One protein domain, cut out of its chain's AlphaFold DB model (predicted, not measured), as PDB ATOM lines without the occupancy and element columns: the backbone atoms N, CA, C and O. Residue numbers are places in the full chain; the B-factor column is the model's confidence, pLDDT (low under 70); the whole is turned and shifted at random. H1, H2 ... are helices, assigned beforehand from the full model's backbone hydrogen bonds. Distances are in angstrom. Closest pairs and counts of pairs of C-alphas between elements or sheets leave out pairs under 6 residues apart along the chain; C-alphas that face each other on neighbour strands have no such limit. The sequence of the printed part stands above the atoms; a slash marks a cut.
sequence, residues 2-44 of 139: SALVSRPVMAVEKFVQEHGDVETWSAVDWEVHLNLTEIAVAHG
ATOM      1  N   SER A   2     -37.325 -43.356 -40.880       63.88
ATOM      2  CA  SER A   2     -35.943 -43.637 -40.454       63.88
ATOM      3  C   SER A   2     -34.970 -42.582 -41.005       63.88
ATOM      4  O   SER A   2     -35.163 -42.093 -42.120       63.88
ATOM      5  N   ALA A   3     -33.925 -42.235 -40.243       60.22
ATOM      6  CA  ALA A   3     -32.890 -41.268 -40.638       60.22
ATOM      7  C   ALA A   3     -32.178 -41.644 -41.955       60.22
ATOM      8  O   ALA A   3     -31.711 -40.766 -42.680       60.22
ATOM      9  N   LEU A   4     -32.166 -42.939 -42.294       61.19
ATOM     10  CA  LEU A   4     -31.665 -43.462 -43.568       61.19
ATOM     11  C   LEU A   4     -32.460 -42.933 -44.771       61.19
ATOM     12  O   LEU A   4     -31.873 -42.594 -45.790       61.19
ATOM     13  N   VAL A   5     -33.782 -42.784 -44.640       61.38
ATOM     14  CA  VAL A   5     -34.667 -42.357 -45.741       61.38
ATOM     15  C   VAL A   5     -34.562 -40.851 -45.999       61.38
ATOM     16  O   VAL A   5     -34.763 -40.394 -47.121       61.38
ATOM     17  N   SER A   6     -34.236 -40.054 -44.976       67.75
ATOM     18  CA  SER A   6     -34.151 -38.597 -45.111       67.75
ATOM     19  C   SER A   6     -32.773 -38.098 -45.551       67.75
ATOM     20  O   SER A   6     -32.683 -36.995 -46.093       67.75
ATOM     21  N   ARG A   7     -31.699 -38.870 -45.315       80.25
ATOM     22  CA  ARG A   7     -30.310 -38.475 -45.624       80.25
ATOM     23  C   ARG A   7     -29.448 -39.658 -46.086       80.25
ATOM     24  O   ARG A   7     -28.414 -39.939 -45.477       80.25
ATOM     25  N   PRO A   8     -29.818 -40.347 -47.173       82.50
ATOM     26  CA  PRO A   8     -29.204 -41.630 -47.490       82.50
ATOM     27  C   PRO A   8     -27.734 -41.518 -47.939       82.50
ATOM     28  O   PRO A   8     -26.922 -42.360 -47.579       82.50
ATOM     29  N   VAL A   9     -27.333 -40.431 -48.616       90.31
ATOM     30  CA  VAL A   9     -25.909 -40.179 -48.939       90.31
ATOM     31  C   VAL A   9     -25.049 -40.073 -47.682       90.31
ATOM     32  O   VAL A   9     -23.930 -40.575 -47.657       90.31
ATOM     33  N   MET A  10     -25.569 -39.444 -46.626       90.00
ATOM     34  CA  MET A  10     -24.820 -39.309 -45.379       90.00
ATOM     35  C   MET A  10     -24.614 -40.646 -44.680       90.00
ATOM     36  O   MET A  10     -23.611 -40.803 -43.996       90.00
ATOM     37  N   ALA A  11     -25.543 -41.590 -44.840       89.94
ATOM     38  CA  ALA A  11     -25.394 -42.929 -44.290       89.94
ATOM     39  C   ALA A  11     -24.227 -43.672 -44.952       89.94
ATOM     40  O   ALA A  11     -23.390 -44.223 -44.246       89.94
ATOM     41  N   VAL A  12     -24.123 -43.594 -46.285       91.12
ATOM     42  CA  VAL A  12     -22.993 -44.156 -47.046       91.12
ATOM     43  C   VAL A  12     -21.665 -43.560 -46.574       91.12
ATOM     44  O   VAL A  12     -20.707 -44.282 -46.326       91.12
ATOM     45  N   GLU A  13     -21.597 -42.238 -46.420       90.75
ATOM     46  CA  GLU A  13     -20.358 -41.582 -45.988       90.75
ATOM     47  C   GLU A  13     -19.999 -41.875 -44.540       90.75
ATOM     48  O   GLU A  13     -18.825 -42.056 -44.239       90.75
ATOM     49  N   LYS A  14     -20.988 -41.893 -43.642       92.44
ATOM     50  CA  LYS A  14     -20.762 -42.220 -42.236       92.44
ATOM     51  C   LYS A  14     -20.202 -43.635 -42.114       92.44
ATOM     52  O   LYS A  14     -19.223 -43.826 -41.407       92.44
ATOM     53  N   PHE A  15     -20.758 -44.578 -42.874       93.50
ATOM     54  CA  PHE A  15     -20.243 -45.939 -42.943       93.50
ATOM     55  C   PHE A  15     -18.769 -45.968 -43.376       93.50
ATOM     56  O   PHE A  15     -17.940 -46.541 -42.674       93.50
ATOM     57  N   VAL A  16     -18.420 -45.280 -44.471       91.69
ATOM     58  CA  VAL A  16     -17.026 -45.195 -44.957       91.69
ATOM     59  C   VAL A  16     -16.101 -44.560 -43.912       91.69
ATOM     60  O   VAL A  16     -14.988 -45.027 -43.709       91.69
ATOM     61  N   GLN A  17     -16.555 -43.516 -43.212       93.00
ATOM     62  CA  GLN A  17     -15.774 -42.866 -42.153       93.00
ATOM     63  C   GLN A  17     -15.502 -43.788 -40.960       93.00
ATOM     64  O   GLN A  17     -14.444 -43.680 -40.350       93.00
ATOM     65  N   GLU A  18     -16.448 -44.660 -40.617       93.62
ATOM     66  CA  GLU A  18     -16.336 -45.577 -39.478       93.62
ATOM     67  C   GLU A  18     -15.458 -46.801 -39.783       93.62
ATOM     68  O   GLU A  18     -14.810 -47.308 -38.873       93.62
ATOM     69  N   HIS A  19     -15.405 -47.251 -41.042       93.75
ATOM     70  CA  HIS A  19     -14.726 -48.498 -41.434       93.75
ATOM     71  C   HIS A  19     -13.385 -48.276 -42.151       93.75
ATOM     72  O   HIS A  19     -12.660 -49.235 -42.412       93.75
ATOM     73  N   GLY A  20     -13.025 -47.022 -42.439       89.75
ATOM     74  CA  GLY A  20     -11.735 -46.672 -43.030       89.75
ATOM     75  C   GLY A  20     -11.640 -47.000 -44.520       89.75
ATOM     76  O   GLY A  20     -12.645 -47.015 -45.238       89.75
ATOM     77  N   ASP A  21     -10.416 -47.217 -44.995       89.81
ATOM     78  CA  ASP A  21     -10.137 -47.453 -46.410       89.81
ATOM     79  C   ASP A  21     -10.740 -48.771 -46.897       89.81
ATOM     80  O   ASP A  21     -10.779 -49.768 -46.184       89.81
ATOM     81  N   VAL A  22     -11.179 -48.799 -48.157       87.31
ATOM     82  CA  VAL A  22     -11.833 -49.978 -48.759       87.31
ATOM     83  C   VAL A  22     -10.944 -51.227 -48.704       87.31
ATOM     84  O   VAL A  22     -11.443 -52.346 -48.656       87.31
ATOM     85  N   GLU A  23      -9.623 -51.043 -48.674       90.44
ATOM     86  CA  GLU A  23      -8.631 -52.118 -48.569       90.44
ATOM     87  C   GLU A  23      -8.709 -52.886 -47.239       90.44
ATOM     88  O   GLU A  23      -8.278 -54.036 -47.176       90.44
ATOM     89  N   THR A  24      -9.275 -52.284 -46.187       91.62
ATOM     90  CA  THR A  24      -9.428 -52.909 -44.865       91.62
ATOM     91  C   THR A  24     -10.817 -53.496 -44.632       91.62
ATOM     92  O   THR A  24     -11.088 -54.002 -43.544       91.62
ATOM     93  N   TRP A  25     -11.715 -53.415 -45.615       96.12
ATOM     94  CA  TRP A  25     -13.103 -53.835 -45.450       96.12
ATOM     95  C   TRP A  25     -13.250 -55.355 -45.496       96.12
ATOM     96  O   TRP A  25     -12.668 -56.041 -46.340       96.12
ATOM     97  N   SER A  26     -14.091 -55.887 -44.611       95.88
ATOM     98  CA  SER A  26     -14.542 -57.272 -44.693       95.88
ATOM     99  C   SER A  26     -15.572 -57.461 -45.816       95.88
ATOM    100  O   SER A  26     -16.143 -56.506 -46.349       95.88
ATOM    101  N   ALA A  27     -15.874 -58.719 -46.154       95.38
ATOM    102  CA  ALA A  27     -16.953 -59.032 -47.094       95.38
ATOM    103  C   ALA A  27     -18.324 -58.511 -46.613       95.38
ATOM    104  O   ALA A  27     -19.138 -58.081 -47.428       95.38
ATOM    105  N   VAL A  28     -18.554 -58.502 -45.294       95.88
ATOM    106  CA  VAL A  28     -19.782 -57.966 -44.686       95.88
ATOM    107  C   VAL A  28     -19.837 -56.447 -44.843       95.88
ATOM    108  O   VAL A  28     -20.875 -55.910 -45.225       95.88
ATOM    109  N   ASP A  29     -18.718 -55.756 -44.619       95.81
ATOM    110  CA  ASP A  29     -18.654 -54.300 -44.785       95.81
ATOM    111  C   ASP A  29     -18.957 -53.891 -46.228       95.81
ATOM    112  O   ASP A  29     -19.689 -52.931 -46.481       95.81
ATOM    113  N   TRP A  30     -18.447 -54.669 -47.184       94.88
ATOM    114  CA  TRP A  30     -18.730 -54.477 -48.600       94.88
ATOM    115  C   TRP A  30     -20.224 -54.618 -48.923       94.88
ATOM    116  O   TRP A  30     -20.794 -53.762 -49.602       94.88
ATOM    117  N   GLU A  31     -20.881 -55.660 -48.410       96.06
ATOM    118  CA  GLU A  31     -22.313 -55.891 -48.629       96.06
ATOM    119  C   GLU A  31     -23.174 -54.765 -48.033       96.06
ATOM    120  O   GLU A  31     -24.062 -54.228 -48.704       96.06
ATOM    121  N   VAL A  32     -22.870 -54.343 -46.802       94.00
ATOM    122  CA  VAL A  32     -23.566 -53.227 -46.145       94.00
ATOM    123  C   VAL A  32     -23.376 -51.932 -46.935       94.00
ATOM    124  O   VAL A  32     -24.345 -51.202 -47.166       94.00
ATOM    125  N   HIS A  33     -22.160 -51.654 -47.407       94.25
ATOM    126  CA  HIS A  33     -21.881 -50.476 -48.222       94.25
ATOM    127  C   HIS A  33     -22.677 -50.461 -49.536       94.25
ATOM    128  O   HIS A  33     -23.226 -49.416 -49.916       94.25
ATOM    129  N   LEU A  34     -22.764 -51.604 -50.224       94.12
ATOM    130  CA  LEU A  34     -23.540 -51.739 -51.457       94.12
ATOM    131  C   LEU A  34     -25.027 -51.477 -51.209       94.12
ATOM    132  O   LEU A  34     -25.622 -50.671 -51.924       94.12
ATOM    133  N   ASN A  35     -25.595 -52.069 -50.159       94.44
ATOM    134  CA  ASN A  35     -26.998 -51.869 -49.799       94.44
ATOM    135  C   ASN A  35     -27.292 -50.393 -49.466       94.44
ATOM    136  O   ASN A  35     -28.220 -49.788 -50.003       94.44
ATOM    137  N   LEU A  36     -26.444 -49.748 -48.656       92.12
ATOM    138  CA  LEU A  36     -26.582 -48.317 -48.354       92.12
ATOM    139  C   LEU A  36     -26.506 -47.448 -49.617       92.12
ATOM    140  O   LEU A  36     -27.247 -46.469 -49.748       92.12
ATOM    141  N   THR A  37     -25.625 -47.802 -50.550       92.25
ATOM    142  CA  THR A  37     -25.490 -47.102 -51.830       92.25
ATOM    143  C   THR A  37     -26.734 -47.278 -52.696       92.25
ATOM    144  O   THR A  37     -27.226 -46.293 -53.250       92.25
ATOM    145  N   GLU A  38     -27.281 -48.489 -52.780       92.50
ATOM    146  CA  GLU A  38     -28.514 -48.777 -53.511       92.50
ATOM    147  C   GLU A  38     -29.693 -47.973 -52.950       92.50
ATOM    148  O   GLU A  38     -30.365 -47.259 -53.698       92.50
ATOM    149  N   ILE A  39     -29.864 -47.971 -51.624       89.19
ATOM    150  CA  ILE A  39     -30.856 -47.146 -50.920       89.19
ATOM    151  C   ILE A  39     -30.659 -45.661 -51.270       89.19
ATOM    152  O   ILE A  39     -31.621 -44.953 -51.580       89.19
ATOM    153  N   ALA A  40     -29.421 -45.162 -51.273       89.88
ATOM    154  CA  ALA A  40     -29.139 -43.768 -51.607       89.88
ATOM    155  C   ALA A  40     -29.448 -43.393 -53.052       89.88
ATOM    156  O   ALA A  40     -29.902 -42.274 -53.302       89.88
ATOM    157  N   VAL A  41     -29.248 -44.310 -53.992       89.94
ATOM    158  CA  VAL A  41     -29.631 -44.104 -55.389       89.94
ATOM    159  C   VAL A  41     -31.151 -44.151 -55.546       89.94
ATOM    160  O   VAL A  41     -31.707 -43.270 -56.202       89.94
ATOM    161  N   ALA A  42     -31.826 -45.113 -54.915       88.56
ATOM    162  CA  ALA A  42     -33.274 -45.290 -55.009       88.56
ATOM    163  C   ALA A  42     -34.062 -44.118 -54.396       88.56
ATOM    164  O   ALA A  42     -35.101 -43.719 -54.922       88.56
ATOM    165  N   HIS A  43     -33.558 -43.538 -53.302       84.00
ATOM    166  CA  HIS A  43     -34.219 -42.443 -52.585       84.00
ATOM    167  C   HIS A  43     -33.694 -41.040 -52.943       84.00
ATOM    168  O   HIS A  43     -34.228 -40.037 -52.461       84.00
ATOM    169  N   GLY A  44     -32.656 -40.935 -53.773       75.00
ATOM    170  CA  GLY A  44     -32.100 -39.659 -54.221       75.00
ATOM    171  C   GLY A  44     -32.715 -39.145 -55.533       75.00
ATOM    172  O   GLY A  44     -33.278 -39.910 -56.310       75.00
TER     173      GLY A  44
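What this domain is: This is residues 2 to 44 of the 139 residues of an uncharacterized protein of Streptomyces sp. 69 (UniProt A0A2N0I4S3). Two long helices, H2 and H3, lie side by side as a helical hairpin, and the four-residue helix H1 sits near its open end, close to the beginning of H2 and the end of H3. The printed part has 43 residues with three named helices, H1, H2 and H3 in that order, and no named strand; the class is all helix. It is compact, with a radius of gyration of the C-alphas of 10.3 A, and elongated, spanning 28 by 16 by 14 A.

Where its parts are: H1 holds residues 3 to 6 and begins at C-alpha 3, (-32.890, -41.268, -40.638). H2 holds residues 8 to 19, 17.1 A from first to last C-alpha. H3 holds residues 27 to 43, 24.6 A long, and ends at C-alpha 43, (-34.219, -42.443, -52.585).

How they stand to each other: H1 is close to H2 but not clearly touching, the closest C-alphas being those of Leu 4 and Ala 11, 6.3 A apart. H2 and H3 touch, closest at the C-alphas of Pro 8 and Ala 40, 4.6 A apart, and run opposite ways at a shallow tilt of 18 degrees. In H2 and H3 every O i to N i+4 pair is within hydrogen-bond range; H1 is too short for such a pair.

The domain as a whole: The C-alphas farthest apart, of Ser 2 and Glu 23, are 29.7 A apart. The printed part has no cut and no long link. Residues 2 to 6 have pLDDT under 70.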